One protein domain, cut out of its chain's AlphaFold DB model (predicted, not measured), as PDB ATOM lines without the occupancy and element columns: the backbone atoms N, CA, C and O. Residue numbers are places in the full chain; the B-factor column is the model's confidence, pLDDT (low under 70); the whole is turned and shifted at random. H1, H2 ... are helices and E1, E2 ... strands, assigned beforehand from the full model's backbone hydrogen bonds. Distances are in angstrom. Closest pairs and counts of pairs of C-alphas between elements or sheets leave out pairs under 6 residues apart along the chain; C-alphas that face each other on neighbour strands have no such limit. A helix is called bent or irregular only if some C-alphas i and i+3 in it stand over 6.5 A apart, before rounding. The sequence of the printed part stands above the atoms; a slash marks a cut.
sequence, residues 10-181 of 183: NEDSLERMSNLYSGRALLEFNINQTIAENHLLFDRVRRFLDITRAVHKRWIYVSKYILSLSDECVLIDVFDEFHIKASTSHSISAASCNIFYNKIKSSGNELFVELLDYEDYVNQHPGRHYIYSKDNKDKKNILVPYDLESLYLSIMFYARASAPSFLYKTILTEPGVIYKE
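AT A GLANCE: This is residues 10 to 181 of the 183 residues of an uncharacterized protein of Photorhabdus luminescens (UniProt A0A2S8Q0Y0). A small three-stranded sheet, E1 E3 E2, makes one end of an elongated body, with H8 packed across one of its faces. Beyond H8 a cluster of mostly crossed helices leads to the long helix H3, which runs out to the other end, where H2 packs on it and H1 stands about perpendicular to it, only just touching it. The printed part has 172 residues, with ten named helices and three named strands in the order H1 to H8, E1, E2, H9, H10, E3; the sheet is antiparallel and the class is mostly helix. The whole is only just compact, close to loose, with a radius of gyration of the C-alphas of 18.7 A and spans of 63 by 36 by 24 A.

IN THESE COORDINATES: The strands are E1, residues 130 to 133, E2, 142 to 146, and E3, 175 to 181, 18.7 A long and ending at C-alpha 181 (0.436, -2.286, -14.365). H8, 110 to 122, is 18.3 A long, H9, 148 to 160, 18.0 A, and H7, 92 to 106, 20.9 A. H3, residues 35 to 58, is 35.1 A long and begins at C-alpha 35 (-29.494, 40.694, -29.718). The shorter helices are H1, 11 to 20, H2, 23 to 27, H4, 62 to 69, H5, 74 to 80, H6, 82 to 88, and H10, 165 to 168. H6 is only just irregular: C-alphas 84 and 87 are 7.0 A apart.

HOW THE PARTS SIT: E3 is the inner strand, antiparallel to E1 with N 133 and O 179 at 3.0 A, and to E2 with N 144 and O 178 at 2.8 A. H8 on one face makes two layers, helix over sheet, at a height of 8.8 A over the sheet; it runs across the strands. H9 only grazes the sheet, with residues 148 to 150. H4 touches H8, closest C-alphas Val 62 and Leu 116 at 6.3 A, H9, Tyr 65 and Ile 155 at 6.6 A, and H10, Ser 68 and Ser 165 at 4.9 A. H7 and H8 form a helical hairpin, closest C-alphas Lys 105 and Val 113 at 5.9 A. H3, the hub, touches H7 with residues 50 to 58 alone, closest C-alphas Ala 54 and Ser 93 at 4.9 A. It touches H5 at Phe 48 and Phe 79, 6.3 A, and H2 at Leu 26 and Arg 44, 6.5 A, these being the closest C-alphas. H1 and H6 only just touch, with 3 pairs of C-alphas within 8 A, the closest those of Met 17 and His 83 at 5.8 A. Every O i to N i+4 pair is within hydrogen-bond range in H1 to H5 and H7 to H9; H6 has 1 of 3, beside 2 of 4 O i to N i+3 pairs, and H10 is too short for an O i to N i+4 pair.

THE WHOLE: The C-alphas farthest apart, those of Asn 32 and Asp 138, are 65.3 A apart. The printed part has no cut and no long link. Its mean pLDDT is 85.8; 20 residues are under 70, among them 10 to 14, 86 to 89, 126 to 129 and 136 to 139.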
ATOM      1  N   ASN A  10     -29.873  27.618  -6.284       66.62
ATOM      2  CA  ASN A  10     -31.321  27.801  -6.433       66.62
ATOM      3  C   ASN A  10     -31.788  27.294  -7.812       66.62
ATOM      4  O   ASN A  10     -31.015  27.334  -8.773       66.62
ATOM      5  N   GLU A  11     -33.051  26.871  -7.919       61.56
ATOM      6  CA  GLU A  11     -33.657  26.320  -9.147       61.56
ATOM      7  C   GLU A  11     -33.464  27.241 -10.367       61.56
ATOM      8  O   GLU A  11     -32.975  26.785 -11.398       61.56
ATOM      9  N   ASP A  12     -33.657  28.555 -10.212       65.81
ATOM     10  CA  ASP A  12     -33.384  29.558 -11.260       65.81
ATOM     11  C   ASP A  12     -31.935  29.539 -11.779       65.81
ATOM     12  O   ASP A  12     -31.654  29.855 -12.938       65.81
ATOM     13  N   SER A  13     -30.972  29.208 -10.916       67.00
ATOM     14  CA  SER A  13     -29.554  29.125 -11.294       67.00
ATOM     15  C   SER A  13     -29.246  27.823 -12.030       67.00
ATOM     16  O   SER A  13     -28.420  27.817 -12.943       67.00
ATOM     17  N   LEU A  14     -29.918  26.732 -11.655       67.56
ATOM     18  CA  LEU A  14     -29.840  25.443 -12.343       67.56
ATOM     19  C   LEU A  14     -30.447  25.537 -13.743       67.56
ATOM     20  O   LEU A  14     -29.810  25.113 -14.703       67.56
ATOM     21  N   GLU A  15     -31.611  26.170 -13.880       70.25
ATOM     22  CA  GLU A  15     -32.281  26.355 -15.169       70.25
ATOM     23  C   GLU A  15     -31.454  27.235 -16.119       70.25
ATOM     24  O   GLU A  15     -31.248  26.889 -17.284       70.25
ATOM     25  N   ARG A  16     -30.872  28.334 -15.617       70.25
ATOM     26  CA  ARG A  16     -29.947  29.171 -16.404       70.25
ATOM     27  C   ARG A  16     -28.707  28.407 -16.863       70.25
ATOM     28  O   ARG A  16     -28.276  28.582 -18.000       70.25
ATOM     29  N   MET A  17     -28.136  27.565 -16.002       71.88
ATOM     30  CA  MET A  17     -26.980  26.739 -16.352       71.88
ATOM     31  C   MET A  17     -27.351  25.649 -17.361       71.88
ATOM     32  O   MET A  17     -26.636  25.476 -18.342       71.88
ATOM     33  N   SER A  18     -28.491  24.984 -17.191       74.69
ATOM     34  CA  SER A  18     -29.024  24.022 -18.164       74.69
ATOM     35  C   SER A  18     -29.234  24.673 -19.537       74.69
ATOM     36  O   SER A  18     -28.821  24.137 -20.560       74.69
ATOM     37  N   ASN A  19     -29.792  25.886 -19.574       75.75
ATOM     38  CA  ASN A  19     -29.994  26.628 -20.820       75.75
ATOM     39  C   ASN A  19     -28.683  27.101 -21.469       75.75
ATOM     40  O   ASN A  19     -28.620  27.258 -22.693       75.75
ATOM     41  N   LEU A  20     -27.636  27.349 -20.678       81.00
ATOM     42  CA  LEU A  20     -26.302  27.678 -21.187       81.00
ATOM     43  C   LEU A  20     -25.597  26.445 -21.774       81.00
ATOM     44  O   LEU A  20     -24.879  26.568 -22.759       81.00
ATOM     45  N   TYR A  21     -25.812  25.264 -21.207       77.62
ATOM     46  CA  TYR A  21     -25.184  24.014 -21.635       77.62
ATOM     47  C   TYR A  21     -26.192  23.121 -22.364       77.62
ATOM     48  O   TYR A  21     -26.548  22.048 -21.889       77.62
ATOM     49  N   SER A  22     -26.669  23.611 -23.513       82.25
ATOM     50  CA  SER A  22     -27.557  22.876 -24.418       82.25
ATOM     51  C   SER A  22     -26.962  22.798 -25.823       82.25
ATOM     52  O   SER A  22     -26.829  23.803 -26.523       82.25
ATOM     53  N   GLY A  23     -26.626  21.586 -26.237       80.12
ATOM     54  CA  GLY A  23     -26.027  21.211 -27.506       80.12
ATOM     55  C   GLY A  23     -27.004  21.365 -28.654       80.12
ATOM     56  O   GLY A  23     -26.653  21.891 -29.706       80.12
ATOM     57  N   ARG A  24     -28.279  21.046 -28.415       81.94
ATOM     58  CA  ARG A  24     -29.361  21.385 -29.343       81.94
ATOM     59  C   ARG A  24     -29.370  22.885 -29.657       81.94
ATOM     60  O   ARG A  24     -29.332  23.266 -30.821       81.94
ATOM     61  N   ALA A  25     -29.329  23.731 -28.627       80.12
ATOM     62  CA  ALA A  25     -29.317  25.183 -28.799       80.12
ATOM     63  C   ALA A  25     -27.977  25.742 -29.327       80.12
ATOM     64  O   ALA A  25     -27.911  26.912 -29.700       80.12
ATOM     65  N   LEU A  26     -26.908  24.938 -29.329       81.69
ATOM     66  CA  LEU A  26     -25.628  25.251 -29.969       81.69
ATOM     67  C   LEU A  26     -25.689  25.013 -31.488       81.69
ATOM     68  O   LEU A  26     -25.066  25.751 -32.246       81.69
ATOM     69  N   LEU A  27     -26.421  23.980 -31.919       80.00
ATOM     70  CA  LEU A  27     -26.545  23.576 -33.323       80.00
ATOM     71  C   LEU A  27     -27.670  24.306 -34.071       80.00
ATOM     72  O   LEU A  27     -27.636  24.403 -35.297       80.00
ATOM     73  N   GLU A  28     -28.668  24.820 -33.355       76.25
ATOM     74  CA  GLU A  28     -29.773  25.579 -33.938       76.25
ATOM     75  C   GLU A  28     -29.350  27.032 -34.231       76.25
ATOM     76  O   GLU A  28     -29.300  27.885 -33.344       76.25
ATOM     77  N   PHE A  29     -29.071  27.334 -35.503       64.88
ATOM     78  CA  PHE A  29     -28.928  28.711 -35.981       64.88
ATOM     79  C   PHE A  29     -30.273  29.241 -36.493       64.88
ATOM     80  O   PHE A  29     -30.910  28.616 -37.340       64.88
ATOM     81  N   ASN A  30     -30.693  30.413 -36.011       73.50
ATOM     82  CA  ASN A  30     -31.909  31.081 -36.468       73.50
ATOM     83  C   ASN A  30     -31.582  32.507 -36.932       73.50
ATOM     84  O   ASN A  30     -31.022  33.304 -36.187       73.50
ATOM     85  N   ILE A  31     -31.964  32.829 -38.171       68.12
ATOM     86  CA  ILE A  31     -31.688  34.117 -38.830       68.12
ATOM     87  C   ILE A  31     -32.421  35.285 -38.138       68.12
ATOM     88  O   ILE A  31     -31.994  36.430 -38.251       68.12
ATOM     89  N   ASN A  32     -33.484  35.005 -37.378       79.50
ATOM     90  CA  ASN A  32     -34.311  36.010 -36.703       79.50
ATOM     91  C   ASN A  32     -33.989  36.173 -35.203       79.50
ATOM     92  O   ASN A  32     -34.853  36.600 -34.439       79.50
ATOM     93  N   GLN A  33     -32.778  35.818 -34.761       82.75
ATOM     94  CA  GLN A  33     -32.374  35.952 -33.357       82.75
ATOM     95  C   GLN A  33     -32.277  37.419 -32.916       82.75
ATOM     96  O   GLN A  33     -31.656  38.264 -33.566       82.75
ATOM     97  N   THR A  34     -32.854  37.708 -31.755       87.75
ATOM     98  CA  THR A  34     -32.677  38.970 -31.038       87.75
ATOM     99  C   THR A  34     -31.223  39.151 -30.583       87.75
ATOM    100  O   THR A  34     -30.443  38.202 -30.485       87.75
ATOM    101  N   ILE A  35     -30.840  40.386 -30.238       86.31
ATOM    102  CA  ILE A  35     -29.494  40.694 -29.718       86.31
ATOM    103  C   ILE A  35     -29.169  39.849 -28.472       86.31
ATOM    104  O   ILE A  35     -28.064  39.325 -28.355       86.31
ATOM    105  N   ALA A  36     -30.133  39.672 -27.565       85.50
ATOM    106  CA  ALA A  36     -29.944  38.876 -26.353       85.50
ATOM    107  C   ALA A  36     -29.712  37.384 -26.660       85.50
ATOM    108  O   ALA A  36     -28.834  36.763 -26.062       85.50
ATOM    109  N   GLU A  37     -30.448  36.821 -27.620       84.69
ATOM    110  CA  GLU A  37     -30.270  35.432 -28.063       84.69
ATOM    111  C   GLU A  37     -28.915  35.223 -28.743       84.69
ATOM    112  O   GLU A  37     -28.243  34.230 -28.465       84.69
ATOM    113  N   ASN A  38     -28.466  36.189 -29.550       84.12
ATOM    114  CA  ASN A  38     -27.139  36.167 -30.166       84.12
ATOM    115  C   ASN A  38     -26.013  36.201 -29.120       84.12
ATOM    116  O   ASN A  38     -25.042  35.454 -29.233       84.12
ATOM    117  N   HIS A  39     -26.141  37.030 -28.077       85.62
ATOM    118  CA  HIS A  39     -25.182  37.042 -26.968       85.62
ATOM    119  C   HIS A  39     -25.134  35.698 -26.242       85.62
ATOM    120  O   HIS A  39     -24.047  35.185 -25.971       85.62
ATOM    121  N   LEU A  40     -26.298  35.103 -25.972       85.44
ATOM    122  CA  LEU A  40     -26.368  33.797 -25.333       85.44
ATOM    123  C   LEU A  40     -25.726  32.716 -26.211       85.44
ATOM    124  O   LEU A  40     -24.911  31.946 -25.711       85.44
ATOM    125  N   LEU A  41     -26.022  32.684 -27.516       86.88
ATOM    126  CA  LEU A  41     -25.391  31.759 -28.462       86.88
ATOM    127  C   LEU A  41     -23.866  31.927 -28.486       86.88
ATOM    128  O   LEU A  41     -23.141  30.935 -28.424       86.88
ATOM    129  N   PHE A  42     -23.367  33.164 -28.516       87.50
ATOM    130  CA  PHE A  42     -21.931  33.431 -28.468       87.50
ATOM    131  C   PHE A  42     -21.286  32.870 -27.197       87.50
ATOM    132  O   PHE A  42     -20.236  32.225 -27.261       87.50
ATOM    133  N   ASP A  43     -21.925  33.054 -26.040       87.75
ATOM    134  CA  ASP A  43     -21.440  32.478 -24.788       87.75
ATOM    135  C   ASP A  43     -21.457  30.944 -24.805       87.75
ATOM    136  O   ASP A  43     -20.489  30.331 -24.345       87.75
ATOM    137  N   ARG A  44     -22.484  30.311 -25.390       89.06
ATOM    138  CA  ARG A  44     -22.520  28.850 -25.587       89.06
ATOM    139  C   ARG A  44     -21.343  28.375 -26.436       89.06
ATOM    140  O   ARG A  44     -20.606  27.487 -26.008       89.06
ATOM    141  N   VAL A  45     -21.119  29.004 -27.592       90.25
ATOM    142  CA  VAL A  45     -20.006  28.679 -28.501       90.25
ATOM    143  C   VAL A  45     -18.669  28.832 -27.787       90.25
ATOM    144  O   VAL A  45     -17.837  27.926 -27.828       90.25
ATOM    145  N   ARG A  46     -18.464  29.936 -27.064       90.38
ATOM    146  CA  ARG A  46     -17.243  30.160 -26.285       90.38
ATOM    147  C   ARG A  46     -17.015  29.051 -25.257       90.38
ATOM    148  O   ARG A  46     -15.907  28.527 -25.166       90.38
ATOM    149  N   ARG A  47     -18.050  28.656 -24.508       89.44
ATOM    150  CA  ARG A  47     -17.957  27.567 -23.521       89.44
ATOM    151  C   ARG A  47     -17.682  26.213 -24.170       89.44
ATOM    152  O   ARG A  47     -16.864  25.456 -23.649       89.44
ATOM    153  N   PHE A  48     -18.307  25.926 -25.307       91.75
ATOM    154  CA  PHE A  48     -18.044  24.717 -26.084       91.75
ATOM    155  C   PHE A  48     -16.584  24.656 -26.561       91.75
ATOM    156  O   PHE A  48     -15.922  23.624 -26.426       91.75
ATOM    157  N   LEU A  49     -16.040  25.778 -27.043       92.44
ATOM    158  CA  LEU A  49     -14.634  25.888 -27.430       92.44
ATOM    159  C   LEU A  49     -13.689  25.729 -26.231       92.44
ATOM    160  O   LEU A  49     -12.675  25.045 -26.355       92.44
ATOM    161  N   ASP A  50     -14.020  26.299 -25.068       92.31
ATOM    162  CA  ASP A  50     -13.240  26.126 -23.835       92.31
ATOM    163  C   ASP A  50     -13.154  24.644 -23.426       92.31
ATOM    164  O   ASP A  50     -12.067  24.144 -23.114       92.31
ATOM    165  N   ILE A  51     -14.285  23.929 -23.470       93.31
ATOM    166  CA  ILE A  51     -14.383  22.490 -23.181       93.31
ATOM    167  C   ILE A  51     -13.567  21.678 -24.188       93.31
ATOM    168  O   ILE A  51     -12.728  20.863 -23.798       93.31
ATOM    169  N   THR A  52     -13.760  21.945 -25.478       93.56
ATOM    170  CA  THR A  52     -13.030  21.278 -26.562       93.56
ATOM    171  C   THR A  52     -11.523  21.473 -26.406       93.56
ATOM    172  O   THR A  52     -10.747  20.519 -26.476       93.56
ATOM    173  N   ARG A  53     -11.090  22.706 -26.111       94.06
ATOM    174  CA  ARG A  53      -9.678  23.033 -25.895       94.06
ATOM    175  C   ARG A  53      -9.108  22.324 -24.673       94.06
ATOM    176  O   ARG A  53      -7.955  21.910 -24.715       94.06
ATOM    177  N   ALA A  54      -9.877  22.191 -23.595       94.31
ATOM    178  CA  ALA A  54      -9.437  21.460 -22.412       94.31
ATOM    179  C   ALA A  54      -9.172  19.980 -22.722       94.31
ATOM    180  O   ALA A  54      -8.103  19.481 -22.373       94.31
ATOM    181  N   VAL A  55     -10.098  19.314 -23.421       95.06
ATOM    182  CA  VAL A  55      -9.951  17.907 -23.832       95.06
ATOM    183  C   VAL A  55      -8.743  17.738 -24.755       95.06
ATOM    184  O   VAL A  55      -7.860  16.930 -24.471       95.06
ATOM    185  N   HIS A  56      -8.642  18.562 -25.802       94.12
ATOM    186  CA  HIS A  56      -7.525  18.511 -26.750       94.12
ATOM    187  C   HIS A  56      -6.179  18.891 -26.131       94.12
ATOM    188  O   HIS A  56      -5.143  18.500 -26.646       94.12
ATOM    189  N   LYS A  57      -6.142  19.684 -25.056       93.25
ATOM    190  CA  LYS A  57      -4.876  20.012 -24.391       93.25
ATOM    191  C   LYS A  57      -4.334  18.830 -23.590       93.25
ATOM    192  O   LYS A  57      -3.120  18.698 -23.480       93.25
ATOM    193  N   ARG A  58      -5.218  18.017 -23.008       92.94
ATOM    194  CA  ARG A  58      -4.824  16.841 -22.227       92.94
ATOM    195  C   ARG A  58      -4.451  15.664 -23.127       92.94
ATOM    196  O   ARG A  58      -3.381  15.097 -22.956       92.94
ATOM    197  N   TRP A  59      -5.312  15.353 -24.093       94.88
ATOM    198  CA  TRP A  59      -5.115  14.268 -25.055       94.88
ATOM    199  C   TRP A  59      -4.993  14.860 -26.452       94.88
ATOM    200  O   TRP A  59      -5.975  14.976 -27.183       94.88
ATOM    201  N   ILE A  60      -3.802  15.332 -26.793       93.69
ATOM    202  CA  ILE A  60      -3.531  16.140 -27.988       93.69
ATOM    203  C   ILE A  60      -3.795  15.353 -29.266       93.69
ATOM    204  O   ILE A  60      -4.307  15.909 -30.248       93.69
ATOM    205  N   TYR A  61      -3.452  14.070 -29.252       95.56
ATOM    206  CA  TYR A  61      -3.514  13.219 -30.428       95.56
ATOM    207  C   TYR A  61      -4.702  12.262 -30.365       95.56
ATOM    208  O   TYR A  61      -5.488  12.192 -31.314       95.56
ATOM    209  N   VAL A  62      -4.896  11.583 -29.233       95.69
ATOM    210  CA  VAL A  62      -5.909  10.534 -29.088       95.69
ATOM    211  C   VAL A  62      -7.323  11.098 -29.133       95.69
ATOM    212  O   VAL A  62      -8.195  10.485 -29.744       95.69
ATOM    213  N   SER A  63      -7.578  12.285 -28.569       94.75
ATOM    214  CA  SER A  63      -8.930  12.867 -28.618       94.75
ATOM    215  C   SER A  63      -9.408  13.093 -30.055       94.75
ATOM    216  O   SER A  63     -10.542  12.756 -30.380       94.75
ATOM    217  N   LYS A  64      -8.535  13.580 -30.946       92.19
ATOM    218  CA  LYS A  64      -8.859  13.784 -32.366       92.19
ATOM    219  C   LYS A  64      -9.162  12.467 -33.070       92.19
ATOM    220  O   LYS A  64     -10.112  12.403 -33.846       92.19
ATOM    221  N   TYR A  65      -8.378  11.430 -32.778       94.62
ATOM    222  CA  TYR A  65      -8.616  10.085 -33.291       94.62
ATOM    223  C   TYR A  65      -9.985   9.562 -32.852       94.62
ATOM    224  O   TYR A  65     -10.809   9.232 -33.699       94.62
ATOM    225  N   ILE A  66     -10.284   9.595 -31.555       94.44
ATOM    226  CA  ILE A  66     -11.577   9.154 -31.017       94.44
ATOM    227  C   ILE A  66     -12.734   9.912 -31.677       94.44
ATOM    228  O   ILE A  66     -13.685   9.297 -32.155       94.44
ATOM    229  N   LEU A  67     -12.640  11.240 -31.760       92.06
ATOM    230  CA  LEU A  67     -13.679  12.077 -32.365       92.06
ATOM    231  C   LEU A  67     -13.846  11.825 -33.868       92.06
ATOM    232  O   LEU A  67     -14.945  11.969 -34.385       92.06
ATOM    233  N   SER A  68     -12.786  11.424 -34.575       90.56
ATOM    234  CA  SER A  68     -12.866  11.066 -35.998       90.56
ATOM    235  C   SER A  68     -13.574   9.729 -36.262       90.56
ATOM    236  O   SER A  68     -14.069   9.503 -37.371       90.56
ATOM    237  N   LEU A  69     -13.604   8.852 -35.254       89.25
ATOM    238  CA  LEU A  69     -14.206   7.521 -35.315       89.25
ATOM    239  C   LEU A  69     -15.584   7.446 -34.654       89.25
ATOM    240  O   LEU A  69     -16.282   6.455 -34.844       89.25
ATOM    241  N   SER A  70     -15.965   8.456 -33.875       84.12
ATOM    242  CA  SER A  70     -17.262   8.501 -33.201       84.12
ATOM    243  C   SER A  70     -18.339   8.986 -34.174       84.12
ATOM    244  O   SER A  70     -18.166  10.023 -34.813       84.12
ATOM    245  N   ASP A  71     -19.443   8.245 -34.286       65.88
ATOM    246  CA  ASP A  71     -20.583   8.627 -35.136       65.88
ATOM    247  C   ASP A  71     -21.392   9.791 -34.532       65.88
ATOM    248  O   ASP A  71     -21.949  10.612 -35.261       65.88
ATOM    249  N   GLU A  72     -21.404   9.903 -33.201       71.31
ATOM    250  CA  GLU A  72     -21.996  11.019 -32.459       71.31
ATOM    251  C   GLU A  72     -20.919  12.001 -31.983       71.31
ATOM    252  O   GLU A  72     -19.778  11.632 -31.677       71.31
ATOM    253  N   CYS A  73     -21.276  13.286 -31.906       81.62
ATOM    254  CA  CYS A  73     -20.353  14.313 -31.442       81.62
ATOM    255  C   CYS A  73     -20.215  14.244 -29.916       81.62
ATOM    256  O   CYS A  73     -20.859  14.995 -29.191       81.62
ATOM    257  N   VAL A  74     -19.314  13.383 -29.433       89.44
ATOM    258  CA  VAL A  74     -19.028  13.183 -27.998       89.44
ATOM    259  C   VAL A  74     -18.781  14.507 -27.259       89.44
ATOM    260  O   VAL A  74     -19.123  14.646 -26.090       89.44
ATOM    261  N   LEU A  75     -18.202  15.516 -27.921       91.44
ATOM    262  CA  LEU A  75     -17.988  16.839 -27.321       91.44
ATOM    263  C   LEU A  75     -19.288  17.597 -27.031       91.44
ATOM    264  O   LEU A  75     -19.316  18.383 -26.085       91.44
ATOM    265  N   ILE A  76     -20.346  17.376 -27.815       90.25
ATOM    266  CA  ILE A  76     -21.676  17.931 -27.545       90.25
ATOM    267  C   ILE A  76     -22.275  17.255 -26.313       90.25
ATOM    268  O   ILE A  76     -22.748  17.954 -25.425       90.25
ATOM    269  N   ASP A  77     -22.133  15.940 -26.163       88.62
ATOM    270  CA  ASP A  77     -22.597  15.257 -24.947       88.62
ATOM    271  C   ASP A  77     -21.829  15.715 -23.701       88.62
ATOM    272  O   ASP A  77     -22.389  15.861 -22.615       88.62
ATOM    273  N   VAL A  78     -20.520  15.952 -23.846       90.94
ATOM    274  CA  VAL A  78     -19.695  16.526 -22.776       90.94
ATOM    275  C   VAL A  78     -20.162  17.935 -22.427       90.94
ATOM    276  O   VAL A  78     -20.149  18.305 -21.253       90.94
ATOM    277  N   PHE A  79     -20.551  18.721 -23.433       91.06
ATOM    278  CA  PHE A  79     -21.107  20.054 -23.246       91.06
ATOM    279  C   PHE A  79     -22.437  20.000 -22.495       91.06
ATOM    280  O   PHE A  79     -22.582  20.710 -21.501       91.06
ATOM    281  N   ASP A  80     -23.344  19.109 -22.889       88.75
ATOM    282  CA  ASP A  80     -24.658  18.941 -22.266       88.75
ATOM    283  C   ASP A  80     -24.550  18.510 -20.808       88.75
ATOM    284  O   ASP A  80     -25.203  19.076 -19.935       88.75
ATOM    285  N   GLU A  81     -23.660  17.572 -20.485       87.00
ATOM    286  CA  GLU A  81     -23.481  17.115 -19.102       87.00
ATOM    287  C   GLU A  81     -22.703  18.089 -18.213       87.00
ATOM    288  O   GLU A  81     -22.612  17.897 -16.992       87.00
ATOM    289  N   PHE A  82     -22.129  19.142 -18.796       85.75
ATOM    290  CA  PHE A  82     -21.228  20.030 -18.081       85.75
ATOM    291  C   PHE A  82     -21.918  20.737 -16.912       85.75
ATOM    292  O   PHE A  82     -21.352  20.797 -15.820       85.75
ATOM    293  N   HIS A  83     -23.156  21.208 -17.091       78.81
ATOM    294  CA  HIS A  83     -23.899  21.893 -16.027       78.81
ATOM    295  C   HIS A  83     -24.194  20.996 -14.812       78.81
ATOM    296  O   HIS A  83     -24.238  21.494 -13.689       78.81
ATOM    297  N   ILE A  84     -24.337  19.683 -15.022       75.50
ATOM    298  CA  ILE A  84     -24.629  18.699 -13.967       75.50
ATOM    299  C   ILE A  84     -23.353  18.349 -13.196       75.50
ATOM    300  O   ILE A  84     -23.353  18.265 -11.969       75.50
ATOM    301  N   LYS A  85     -22.247  18.130 -13.918       72.31
ATOM    302  CA  LYS A  85     -21.033  17.520 -13.354       72.31
ATOM    303  C   LYS A  85     -19.954  18.528 -12.946       72.31
ATOM    304  O   LYS A  85     -19.084  18.180 -12.143       72.31
ATOM    305  N   ALA A  86     -20.004  19.774 -13.428       66.38
ATOM    306  CA  ALA A  86     -18.982  20.785 -13.137       66.38
ATOM    307  C   ALA A  86     -18.902  21.192 -11.657       66.38
ATOM    308  O   ALA A  86     -17.824  21.561 -11.194       66.38
ATOM    309  N   SER A  87     -19.995  21.070 -10.898       60.72
ATOM    310  CA  SER A  87     -20.064  21.408  -9.465       60.72
ATOM    311  C   SER A  87     -19.090  20.605  -8.591       60.72
ATOM    312  O   SER A  87     -18.686  21.063  -7.525       60.72
ATOM    313  N   THR A  88     -18.675  19.424  -9.053       66.44
ATOM    314  CA  THR A  88     -17.786  18.507  -8.319       66.44
ATOM    315  C   THR A  88     -16.303  18.677  -8.662       66.44
ATOM    316  O   THR A  88     -15.443  18.027  -8.069       66.44
ATOM    317  N   SER A  89     -15.979  19.541  -9.628       69.06
ATOM    318  CA  SER A  89     -14.637  19.669 -10.198       69.06
ATOM    319  C   SER A  89     -13.988  21.008  -9.849       69.06
ATOM    320  O   SER A  89     -14.630  22.050  -9.818       69.06
ATOM    321  N   HIS A  90     -12.671  20.993  -9.634       73.19
ATOM    322  CA  HIS A  90     -11.914  22.172  -9.191       73.19
ATOM    323  C   HIS A  90     -11.679  23.203 -10.313       73.19
ATOM    324  O   HIS A  90     -11.298  24.339 -10.043       73.19
ATOM    325  N   SER A  91     -11.864  22.814 -11.580       84.75
ATOM    326  CA  SER A  91     -11.731  23.698 -12.739       84.75
ATOM    327  C   SER A  91     -12.557  23.203 -13.926       84.75
ATOM    328  O   SER A  91     -12.872  22.014 -14.015       84.75
ATOM    329  N   ILE A  92     -12.842  24.106 -14.874       84.06
ATOM    330  CA  ILE A  92     -13.505  23.761 -16.142       84.06
ATOM    331  C   ILE A  92     -12.720  22.677 -16.873       84.06
ATOM    332  O   ILE A  92     -13.297  21.688 -17.300       84.06
ATOM    333  N   SER A  93     -11.395  22.823 -16.949       89.44
ATOM    334  CA  SER A  93     -10.544  21.862 -17.648       89.44
ATOM    335  C   SER A  93     -10.602  20.467 -17.024       89.44
ATOM    336  O   SER A  93     -10.726  19.486 -17.758       89.44
ATOM    337  N   ALA A  94     -10.567  20.378 -15.691       87.69
ATOM    338  CA  ALA A  94     -10.699  19.108 -14.982       87.69
ATOM    339  C   ALA A  94     -12.080  18.477 -15.210       87.69
ATOM    340  O   ALA A  94     -12.158  17.286 -15.511       87.69
ATOM    341  N   ALA A  95     -13.148  19.280 -15.139       90.06
ATOM    342  CA  ALA A  95     -14.511  18.830 -15.404       90.06
ATOM    343  C   ALA A  95     -14.649  18.282 -16.830       90.06
ATOM    344  O   ALA A  95     -15.073  17.144 -17.005       90.06
ATOM    345  N   SER A  96     -14.216  19.045 -17.840       92.62
ATOM    346  CA  SER A  96     -14.288  18.655 -19.253       92.62
ATOM    347  C   SER A  96     -13.594  17.321 -19.507       92.62
ATOM    348  O   SER A  96     -14.176  16.432 -20.121       92.62
ATOM    349  N   CYS A  97     -12.369  17.157 -18.997       92.88
ATOM    350  CA  CYS A  97     -11.611  15.925 -19.201       92.88
ATOM    351  C   CYS A  97     -12.254  14.737 -18.480       92.88
ATOM    352  O   CYS A  97     -12.290  13.638 -19.025       92.88
ATOM    353  N   ASN A  98     -12.770  14.943 -17.264       91.69
ATOM    354  CA  ASN A  98     -13.419  13.882 -16.501       91.69
ATOM    355  C   ASN A  98     -14.727  13.425 -17.166       91.69
ATOM    356  O   ASN A  98     -14.968  12.229 -17.295       91.69
ATOM    357  N   ILE A  99     -15.560  14.364 -17.622       93.00
ATOM    358  CA  ILE A  99     -16.803  14.042 -18.334       93.00
ATOM    359  C   ILE A  99     -16.472  13.307 -19.639       93.00
ATOM    360  O   ILE A  99     -17.026  12.235 -19.872       93.00
ATOM    361  N   PHE A 100     -15.518  13.814 -20.430       94.50
ATOM    362  CA  PHE A 100     -15.077  13.173 -21.672       94.50
ATOM    363  C   PHE A 100     -14.576  11.744 -21.437       94.50
ATOM    364  O   PHE A 100     -15.069  10.811 -22.062       94.50
ATOM    365  N   TYR A 101     -13.661  11.538 -20.485       93.56
ATOM    366  CA  TYR A 101     -13.143  10.202 -20.187       93.56
ATOM    367  C   TYR A 101     -14.244   9.236 -19.745       93.56
ATOM    368  O   TYR A 101     -14.287   8.098 -20.202       93.56
ATOM    369  N   ASN A 102     -15.164   9.683 -18.884       92.25
ATOM    370  CA  ASN A 102     -16.268   8.839 -18.432       92.25
ATOM    371  C   ASN A 102     -17.241   8.500 -19.565       92.25
ATOM    372  O   ASN A 102     -17.731   7.376 -19.600       92.25
ATOM    373  N   LYS A 103     -17.477   9.425 -20.505       92.00
ATOM    374  CA  LYS A 103     -18.265   9.160 -21.715       92.00
ATOM    375  C   LYS A 103     -17.630   8.068 -22.565       92.00
ATOM    376  O   LYS A 103     -18.295   7.081 -22.871       92.00
ATOM    377  N   ILE A 104     -16.334   8.190 -22.852       93.50
ATOM    378  CA  ILE A 104     -15.583   7.168 -23.590       93.50
ATOM    379  C   ILE A 104     -15.583   5.830 -22.848       93.50
ATOM    380  O   ILE A 104     -15.806   4.788 -23.446       93.50
ATOM    381  N   LYS A 105     -15.421   5.842 -21.524       92.00
ATOM    382  CA  LYS A 105     -15.501   4.621 -20.719       92.00
ATOM    383  C   LYS A 105     -16.885   3.969 -20.783       92.00
ATOM    384  O   LYS A 105     -16.981   2.749 -20.859       92.00
ATOM    385  N   SER A 106     -17.950   4.767 -20.758       91.31
ATOM    386  CA  SER A 106     -19.326   4.265 -20.811       91.31
ATOM    387  C   SER A 106     -19.748   3.735 -22.182       91.31
ATOM    388  O   SER A 106     -20.693   2.955 -22.239       91.31
ATOM    389  N   SER A 107     -19.057   4.101 -23.269       88.69
ATOM    390  CA  SER A 107     -19.360   3.573 -24.608       88.69
ATOM    391  C   SER A 107     -18.923   2.115 -24.797       88.69
ATOM    392  O   SER A 107     -19.289   1.492 -25.789       88.69
ATOM    393  N   GLY A 108     -18.139   1.563 -23.861       85.69
ATOM    394  CA  GLY A 108     -17.636   0.190 -23.924       85.69
ATOM    395  C   GLY A 108     -16.454  -0.006 -24.876       85.69
ATOM    396  O   GLY A 108     -16.011  -1.134 -25.065       85.69
ATOM    397  N   ASN A 109     -15.911   1.066 -25.466       89.06
ATOM    398  CA  ASN A 109     -14.726   0.974 -26.314       89.06
ATOM    399  C   ASN A 109     -13.446   0.977 -25.461       89.06
ATOM    400  O   ASN A 109     -12.872   2.028 -25.162       89.06
ATOM    401  N   GLU A 110     -13.004  -0.217 -25.071       90.56
ATOM    402  CA  GLU A 110     -11.817  -0.410 -24.229       90.56
ATOM    403  C   GLU A 110     -10.541   0.156 -24.867       90.56
ATOM    404  O   GLU A 110      -9.731   0.762 -24.167       90.56
ATOM    405  N   LEU A 111     -10.393   0.057 -26.194       93.06
ATOM    406  CA  LEU A 111      -9.244   0.611 -26.916       93.06
ATOM    407  C   LEU A 111      -9.144   2.131 -26.743       93.06
ATOM    408  O   LEU A 111      -8.057   2.658 -26.516       93.06
ATOM    409  N   PHE A 112     -10.263   2.851 -26.834       94.12
ATOM    410  CA  PHE A 112     -10.260   4.307 -26.675       94.12
ATOM    411  C   PHE A 112      -9.865   4.725 -25.262       94.12
ATOM    412  O   PHE A 112      -9.086   5.662 -25.097       94.12
ATOM    413  N   VAL A 113     -10.365   4.019 -24.246       93.50
ATOM    414  CA  VAL A 113      -9.971   4.260 -22.852       93.50
ATOM    415  C   VAL A 113      -8.475   4.011 -22.672       93.50
ATOM    416  O   VAL A 113      -7.784   4.842 -22.082       93.50
ATOM    417  N   GLU A 114      -7.971   2.910 -23.227       93.94
ATOM    418  CA  GLU A 114      -6.567   2.525 -23.122       93.94
ATOM    419  C   GLU A 114      -5.637   3.523 -23.826       93.94
ATOM    420  O   GLU A 114      -4.604   3.893 -23.279       93.94
ATOM    421  N   LEU A 115      -6.029   4.046 -24.992       95.06
ATOM    422  CA  LEU A 115      -5.284   5.101 -25.683       95.06
ATOM    423  C   LEU A 115      -5.239   6.408 -24.875       95.06
ATOM    424  O   LEU A 115      -4.200   7.068 -24.842       95.06
ATOM    425  N   LEU A 116      -6.336   6.789 -24.210       95.06
ATOM    426  CA  LEU A 116      -6.365   7.976 -23.343       95.06
ATOM    427  C   LEU A 116      -5.463   7.799 -22.113       95.06
ATOM    428  O   LEU A 116      -4.772   8.738 -21.713       95.06
ATOM    429  N   ASP A 117      -5.466   6.606 -21.511       93.81
ATOM    430  CA  ASP A 117      -4.561   6.257 -20.412       93.81
ATOM    431  C   ASP A 117      -3.090   6.267 -20.876       93.81
ATOM    432  O   ASP A 117      -2.226   6.795 -20.174       93.81
ATOM    433  N   TYR A 118      -2.814   5.764 -22.079       94.19
ATOM    434  CA  TYR A 118      -1.471   5.718 -22.653       94.19
ATOM    435  C   TYR A 118      -0.915   7.100 -23.008       94.19
ATOM    436  O   TYR A 118       0.241   7.388 -22.705       94.19
ATOM    437  N   GLU A 119      -1.714   7.993 -23.600       94.94
ATOM    438  CA  GLU A 119      -1.258   9.362 -23.875       94.94
ATOM    439  C   GLU A 119      -1.011  10.152 -22.574       94.94
ATOM    440  O   GLU A 119      -0.039  10.905 -22.498       94.94
ATOM    441  N   ASP A 120      -1.818   9.943 -21.523       93.88
ATOM    442  CA  ASP A 120      -1.535  10.497 -20.188       93.88
ATOM    443  C   ASP A 120      -0.180   9.981 -19.648       93.88
ATOM    444  O   ASP A 120       0.597  10.774 -19.106       93.88
ATOM    445  N   TYR A 121       0.123   8.684 -19.817       92.00
ATOM    446  CA  TYR A 121       1.408   8.079 -19.434       92.00
ATOM    447  C   TYR A 121       2.587   8.691 -20.203       92.00
ATOM    448  O   TYR A 121       3.542   9.167 -19.585       92.00
ATOM    449  N   VAL A 122       2.504   8.755 -21.537       92.00
ATOM    450  CA  VAL A 122       3.554   9.331 -22.400       92.00
ATOM    451  C   VAL A 122       3.830  10.794 -22.042       92.00
ATOM    452  O   VAL A 122       4.984  11.220 -22.009       92.00
ATOM    453  N   ASN A 123       2.783  11.561 -21.731       90.50
ATOM    454  CA  ASN A 123       2.894  12.974 -21.370       90.50
ATOM    455  C   ASN A 123       3.222  13.213 -19.886       90.50
ATOM    456  O   ASN A 123       3.260  14.369 -19.460       90.50
ATOM    457  N   GLN A 124       3.452  12.155 -19.097       87.62
ATOM    458  CA  GLN A 124       3.737  12.229 -17.659       87.62
ATOM    459  C   GLN A 124       2.686  13.047 -16.893       87.62
ATOM    460  O   GLN A 124       3.008  13.818 -15.983       87.62
ATOM    461  N   HIS A 125       1.413  12.923 -17.281       83.56
ATOM    462  CA  HIS A 125       0.365  13.727 -16.673       83.56
ATOM    463  C   HIS A 125       0.179  13.312 -15.201       83.56
ATOM    464  O   HIS A 125      -0.126  12.149 -14.919       83.56
ATOM    465  N   PRO A 126       0.294  14.247 -14.239       65.25
ATOM    466  CA  PRO A 126       0.083  13.938 -12.832       65.25
ATOM    467  C   PRO A 126      -1.387  13.557 -12.634       65.25
ATOM    468  O   PRO A 126      -2.281  14.366 -12.886       65.25
ATOM    469  N   GLY A 127      -1.648  12.310 -12.248       61.00
ATOM    470  CA  GLY A 127      -3.006  11.839 -11.966       61.00
ATOM    471  C   GLY A 127      -3.366  10.448 -12.475       61.00
ATOM    472  O   GLY A 127      -4.515  10.055 -12.278       61.00
ATOM    473  N   ARG A 128      -2.450   9.695 -13.106       63.19
ATOM    474  CA  ARG A 128      -2.717   8.290 -13.442       63.19
ATOM    475  C   ARG A 128      -1.646   7.310 -13.006       63.19
ATOM    476  O   ARG A 128      -0.462   7.609 -12.932       63.19
ATOM    477  N   HIS A 129      -2.179   6.134 -12.722       68.75
ATOM    478  CA  HIS A 129      -1.607   5.022 -12.001       68.75
ATOM    479  C   HIS A 129      -1.127   3.939 -12.960       68.75
ATOM    480  O   HIS A 129      -1.221   2.790 -12.596       68.75
ATOM    481  N   TYR A 130      -0.763   4.214 -14.212       85.75
ATOM    482  CA  TYR A 130      -0.423   3.119 -15.129       85.75
ATOM    483  C   TYR A 130       0.975   3.265 -15.694       85.75
ATOM    484  O   TYR A 130       1.364   4.342 -16.142       85.75
ATOM    485  N   ILE A 131       1.708   2.156 -15.667       87.88
ATOM    486  CA  ILE A 131       2.979   1.983 -16.364       87.88
ATOM    487  C   ILE A 131       2.751   0.979 -17.486       87.88
ATOM    488  O   ILE A 131       2.073  -0.033 -17.297       87.88
ATOM    489  N   TYR A 132       3.339   1.273 -18.644       89.94
ATOM    490  CA  TYR A 132       3.290   0.420 -19.823       89.94
ATOM    491  C   TYR A 132       4.678  -0.110 -20.147       89.94
ATOM    492  O   TYR A 132       5.650   0.646 -20.154       89.94
ATOM    493  N   SER A 133       4.764  -1.404 -20.442       86.25
ATOM    494  CA  SER A 133       6.016  -2.065 -20.807       86.25
ATOM    495  C   SER A 133       5.789  -3.132 -21.874       86.25
ATOM    496  O   SER A 133       4.775  -3.828 -21.858       86.25
ATOM    497  N   LYS A 134       6.753  -3.289 -22.783       85.25
ATOM    498  CA  LYS A 134       6.858  -4.460 -23.676       85.25
ATOM    499  C   LYS A 134       7.584  -5.630 -22.999       85.25
ATOM    500  O   LYS A 134       7.394  -6.789 -23.360       85.25
ATOM    501  N   ASP A 135       8.346  -5.317 -21.957       77.88
ATOM    502  CA  ASP A 135       9.188  -6.232 -21.206       77.88
ATOM    503  C   ASP A 135       8.539  -6.520 -19.850       77.88
ATOM    504  O   ASP A 135       8.948  -5.964 -18.833       77.88
ATOM    505  N   ASN A 136       7.473  -7.329 -19.799       67.50
ATOM    506  CA  ASN A 136       7.024  -7.857 -18.509       67.50
ATOM    507  C   ASN A 136       6.146  -9.114 -18.631       67.50
ATOM    508  O   ASN A 136       5.036  -9.051 -19.137       67.50
ATOM    509  N   LYS A 137       6.618 -10.267 -18.138       64.69
ATOM    510  CA  LYS A 137       5.862 -11.542 -18.124       64.69
ATOM    511  C   LYS A 137       5.355 -11.925 -16.726       64.69
ATOM    512  O   LYS A 137       4.975 -13.076 -16.506       64.69
ATOM    513  N   ASP A 138       5.361 -10.990 -15.775       67.56
ATOM    514  CA  ASP A 138       4.914 -11.259 -14.410       67.56
ATOM    515  C   ASP A 138       3.384 -11.302 -14.282       67.56
ATOM    516  O   ASP A 138       2.652 -10.556 -14.932       67.56
ATOM    517  N   LYS A 139       2.889 -12.154 -13.371       63.53
ATOM    518  CA  LYS A 139       1.449 -12.402 -13.132       63.53
ATOM    519  C   LYS A 139       0.645 -11.183 -12.650       63.53
ATOM    520  O   LYS A 139      -0.573 -11.279 -12.559       63.53
ATOM    521  N   LYS A 140       1.304 -10.084 -12.271       75.38
ATOM    522  CA  LYS A 140       0.648  -8.871 -11.756       75.38
ATOM    523  C   LYS A 140       0.206  -7.906 -12.858       75.38
ATOM    524  O   LYS A 140      -0.565  -6.996 -12.572       75.38
ATOM    525  N   ASN A 141       0.652  -8.121 -14.093       80.94
ATOM    526  CA  ASN A 141       0.357  -7.225 -15.203       80.94
ATOM    527  C   ASN A 141      -0.846  -7.699 -16.013       80.94
ATOM    528  O   ASN A 141      -1.075  -8.897 -16.181       80.94
ATOM    529  N   ILE A 142      -1.574  -6.740 -16.573       87.94
ATOM    530  CA  ILE A 142      -2.665  -6.984 -17.510       87.94
ATOM    531  C   ILE A 142      -2.091  -6.898 -18.926       87.94
ATOM    532  O   ILE A 142      -1.452  -5.904 -19.276       87.94
ATOM    533  N   LEU A 143      -2.302  -7.935 -19.742       87.44
ATOM    534  CA  LEU A 143      -1.943  -7.908 -21.162       87.44
ATOM    535  C   LEU A 143      -2.925  -7.004 -21.916       87.44
ATOM    536  O   LEU A 143      -4.127  -7.262 -21.925       87.44
ATOM    537  N   VAL A 144      -2.398  -5.986 -22.588       89.88
ATOM    538  CA  VAL A 144      -3.119  -5.180 -23.572       89.88
ATOM    539  C   VAL A 144      -2.975  -5.878 -24.931       89.88
ATOM    540  O   VAL A 144      -1.851  -6.026 -25.416       89.88
ATOM    541  N   PRO A 145      -4.074  -6.323 -25.568       87.88
ATOM    542  CA  PRO A 145      -4.016  -7.221 -26.727       87.88
ATOM    543  C   PRO A 145      -3.667  -6.519 -28.054       87.88
ATOM    544  O   PRO A 145      -3.810  -7.117 -29.120       87.88
ATOM    545  N   TYR A 146      -3.207  -5.267 -28.012       90.94
ATOM    546  CA  TYR A 146      -2.959  -4.423 -29.181       90.94
ATOM    547  C   TYR A 146      -1.562  -3.795 -29.127       90.94
ATOM    548  O   TYR A 146      -1.055  -3.505 -28.039       90.94
ATOM    549  N   ASP A 147      -0.949  -3.534 -30.287       91.25
ATOM    550  CA  ASP A 147       0.287  -2.743 -30.376       91.25
ATOM    551  C   ASP A 147      -0.016  -1.246 -30.215       91.25
ATOM    552  O   ASP A 147      -0.088  -0.459 -31.164       91.25
ATOM    553  N   LEU A 148      -0.237  -0.869 -28.959       92.69
ATOM    554  CA  LEU A 148      -0.600   0.472 -28.517       92.69
ATOM    555  C   LEU A 148       0.457   1.525 -28.874       92.69
ATOM    556  O   LEU A 148       0.097   2.661 -29.174       92.69
ATOM    557  N   GLU A 149       1.743   1.164 -28.871       91.94
ATOM    558  CA  GLU A 149       2.823   2.105 -29.179       91.94
ATOM    559  C   GLU A 149       2.802   2.498 -30.660       91.94
ATOM    560  O   GLU A 149       2.755   3.689 -30.979       91.94
ATOM    561  N   SER A 150       2.774   1.513 -31.564       93.19
ATOM    562  CA  SER A 150       2.705   1.763 -33.010       93.19
ATOM    563  C   SER A 150       1.410   2.478 -33.398       93.19
ATOM    564  O   SER A 150       1.426   3.405 -34.220       93.19
ATOM    565  N   LEU A 151       0.291   2.111 -32.763       95.44
ATOM    566  CA  LEU A 151      -0.991   2.782 -32.947       95.44
ATOM    567  C   LEU A 151      -0.925   4.255 -32.510       95.44
ATOM    568  O   LEU A 151      -1.285   5.145 -33.284       95.44
ATOM    569  N   TYR A 152      -0.413   4.532 -31.309       95.81
ATOM    570  CA  TYR A 152      -0.261   5.894 -30.797       95.81
ATOM    571  C   TYR A 152       0.661   6.746 -31.679       95.81
ATOM    572  O   TYR A 152       0.316   7.882 -32.014       95.81
ATOM    573  N   LEU A 153       1.802   6.200 -32.113       95.56
ATOM    574  CA  LEU A 153       2.716   6.888 -33.029       95.56
ATOM    575  C   LEU A 153       2.029   7.236 -34.354       95.56
ATOM    576  O   LEU A 153       2.167   8.361 -34.839       95.56
ATOM    577  N   SER A 154       1.244   6.313 -34.909       95.88
ATOM    578  CA  SER A 154       0.485   6.545 -36.144       95.88
ATOM    579  C   SER A 154      -0.531   7.677 -35.975       95.88
ATOM    580  O   SER A 154      -0.551   8.619 -36.772       95.88
ATOM    581  N   ILE A 155      -1.311   7.645 -34.888       97.00
ATOM    582  CA  ILE A 155      -2.266   8.704 -34.530       97.00
ATOM    583  C   ILE A 155      -1.551  10.056 -34.390       97.00
ATOM    584  O   ILE A 155      -2.007  11.063 -34.937       97.00
ATOM    585  N   MET A 156      -0.406  10.086 -33.704       96.56
ATOM    586  CA  MET A 156       0.407  11.288 -33.525       96.56
ATOM    587  C   MET A 156       0.881  11.863 -34.866       96.56
ATOM    588  O   MET A 156       0.773  13.074 -35.080       96.56
ATOM    589  N   PHE A 157       1.402  11.034 -35.778       95.31
ATOM    590  CA  PHE A 157       1.848  11.499 -37.095       95.31
ATOM    591  C   PHE A 157       0.696  12.085 -37.911       95.31
ATOM    592  O   PHE A 157       0.840  13.171 -38.477       95.31
ATOM    593  N   TYR A 158      -0.464  11.429 -37.906       94.81
ATOM    594  CA  TYR A 158      -1.656  11.905 -38.607       94.81
ATOM    595  C   TYR A 158      -2.128  13.244 -38.032       94.81
ATOM    596  O   TYR A 158      -2.374  14.199 -38.772       94.81
ATOM    597  N   ALA A 159      -2.166  13.365 -36.705       92.62
ATOM    598  CA  ALA A 159      -2.557  14.595 -36.031       92.62
ATOM    599  C   ALA A 159      -1.593  15.756 -36.297       92.62
ATOM    600  O   ALA A 159      -2.047  16.887 -36.485       92.62
ATOM    601  N   ARG A 160      -0.281  15.496 -36.349       92.69
ATOM    602  CA  ARG A 160       0.736  16.503 -36.701       92.69
ATOM    603  C   ARG A 160       0.636  16.944 -38.156       92.69
ATOM    604  O   ARG A 160       0.819  18.124 -38.439       92.69
ATOM    605  N   ALA A 161       0.285  16.030 -39.055       94.00
ATOM    606  CA  ALA A 161       0.023  16.334 -40.458       94.00
ATOM    607  C   ALA A 161      -1.328  17.038 -40.690       94.00
ATOM    608  O   ALA A 161      -1.660  17.345 -41.831       94.00
ATOM    609  N   SER A 162      -2.117  17.293 -39.636       90.25
ATOM    610  CA  SER A 162      -3.498  17.788 -39.747       90.25
ATOM    611  C   SER A 162      -4.348  16.922 -40.684       90.25
ATOM    612  O   SER A 162      -5.148  17.433 -41.468       90.25
ATOM    613  N   ALA A 163      -4.146  15.603 -40.615       91.88
ATOM    614  CA  ALA A 163      -4.829  14.647 -41.469       91.88
ATOM    615  C   ALA A 163      -6.360  14.769 -41.323       91.88
ATOM    616  O   ALA A 163      -6.859  14.930 -40.204       91.88
ATOM    617  N   PRO A 164      -7.120  14.678 -42.429       90.44
ATOM    618  CA  PRO A 164      -8.577  14.651 -42.382       90.44
ATOM    619  C   PRO A 164      -9.109  13.401 -41.664       90.44
ATOM    620  O   PRO A 164      -8.495  12.335 -41.701       90.44
ATOM    621  N   SER A 165     -10.303  13.514 -41.069       88.94
ATOM    622  CA  SER A 165     -10.926  12.469 -40.238       88.94
ATOM    623  C   SER A 165     -11.013  11.093 -40.910       88.94
ATOM    624  O   SER A 165     -10.859  10.075 -40.244       88.94
ATOM    625  N   PHE A 166     -11.224  11.035 -42.229       89.69
ATOM    626  CA  PHE A 166     -11.349   9.759 -42.942       89.69
ATOM    627  C   PHE A 166     -10.053   8.933 -42.947       89.69
ATOM    628  O   PHE A 166     -10.131   7.713 -43.038       89.69
ATOM    629  N   LEU A 167      -8.879   9.563 -42.822       91.06
ATOM    630  CA  LEU A 167      -7.603   8.844 -42.765       91.06
ATOM    631  C   LEU A 167      -7.411   8.139 -41.418       91.06
ATOM    632  O   LEU A 167      -6.837   7.061 -41.357       91.06
ATOM    633  N   TYR A 168      -7.948   8.673 -40.325       91.44
ATOM    634  CA  TYR A 168      -7.899   7.968 -39.042       91.44
ATOM    635  C   TYR A 168      -8.691   6.654 -39.065       91.44
ATOM    636  O   TYR A 168      -8.301   5.699 -38.399       91.44
ATOM    637  N   LYS A 169      -9.752   6.571 -39.885       88.12
ATOM    638  CA  LYS A 169     -10.541   5.343 -40.093       88.12
ATOM    639  C   LYS A 169      -9.751   4.229 -40.783       88.12
ATOM    640  O   LYS A 169     -10.169   3.078 -40.721       88.12
ATOM    641  N   THR A 170      -8.630   4.549 -41.432       88.81
ATOM    642  CA  THR A 170      -7.773   3.560 -42.101       88.81
ATOM    643  C   THR A 170      -6.619   3.077 -41.227       88.81
ATOM    644  O   THR A 170      -5.865   2.210 -41.661       88.81
ATOM    645  N   ILE A 171      -6.447   3.629 -40.020       90.19
ATOM    646  CA  ILE A 171      -5.418   3.160 -39.088       90.19
ATOM    647  C   ILE A 171      -5.828   1.779 -38.574       90.19
ATOM    648  O   ILE A 171      -6.877   1.619 -37.950       90.19
ATOM    649  N   LEU A 172      -4.989   0.782 -38.845       87.56
ATOM    650  CA  LEU A 172      -5.218  -0.592 -38.423       87.56
ATOM    651  C   LEU A 172      -4.744  -0.791 -36.984       87.56
ATOM    652  O   LEU A 172      -3.700  -0.284 -36.580       87.56
ATOM    653  N   THR A 173      -5.529  -1.540 -36.215       89.94
ATOM    654  CA  THR A 173      -5.109  -2.026 -34.900       89.94
ATOM    655  C   THR A 173      -4.494  -3.404 -35.081       89.94
ATOM    656  O   THR A 173      -5.171  -4.331 -35.524       89.94
ATOM    657  N   GLU A 174      -3.215  -3.533 -34.748       89.81
ATOM    658  CA  GLU A 174      -2.492  -4.799 -34.835       89.81
ATOM    659  C   GLU A 174      -2.425  -5.484 -33.462       89.81
ATOM    660  O   GLU A 174      -2.392  -4.796 -32.436       89.81
ATOM    661  N   PRO A 175      -2.406  -6.830 -33.409       90.75
ATOM    662  CA  PRO A 175      -2.158  -7.555 -32.169       90.75
ATOM    663  C   PRO A 175      -0.805  -7.169 -31.568       90.75
ATOM    664  O   PRO A 175       0.192  -7.079 -32.282       90.75
ATOM    665  N   GLY A 176      -0.756  -6.985 -30.250       87.81
ATOM    666  CA  GLY A 176       0.467  -6.590 -29.554       87.81
ATOM    667  C   GLY A 176       0.720  -7.356 -28.264       87.81
ATOM    668  O   GLY A 176      -0.100  -8.145 -27.799       87.81
ATOM    669  N   VAL A 177       1.898  -7.106 -27.696       87.06
ATOM    670  CA  VAL A 177       2.378  -7.673 -26.426       87.06
ATOM    671  C   VAL A 177       2.834  -6.536 -25.519       87.06
ATOM    672  O   VAL A 177       4.002  -6.411 -25.162       87.06
ATOM    673  N   ILE A 178       1.894  -5.648 -25.207       89.62
ATOM    674  CA  ILE A 178       2.103  -4.559 -24.255       89.62
ATOM    675  C   ILE A 178       1.422  -4.939 -22.949       89.62
ATOM    676  O   ILE A 178       0.309  -5.455 -22.937       89.62
ATOM    677  N   TYR A 179       2.096  -4.676 -21.844       89.25
ATOM    678  CA  TYR A 179       1.612  -4.948 -20.503       89.25
ATOM    679  C   TYR A 179       1.351  -3.639 -19.777       89.25
ATOM    680  O   TYR A 179       2.117  -2.684 -19.920       89.25
ATOM    681  N   LYS A 180       0.283  -3.624 -18.983       90.06
ATOM    682  CA  LYS A 180      -0.127  -2.507 -18.137       90.06
ATOM    683  C   LYS A 180      -0.151  -2.936 -16.677       90.06
ATOM    684  O   LYS A 180      -0.715  -3.981 -16.342       90.06
ATOM    685  N   GLU A 181       0.420  -2.103 -15.818       87.94
ATOM    686  CA  GLU A 181       0.436  -2.286 -14.365       87.94
ATOM    687  C   GLU A 181      -0.143  -1.059 -13.665       87.94
ATOM    688  O   GLU A 181       0.173   0.066 -14.050       87.94
TER     689      GLU A 181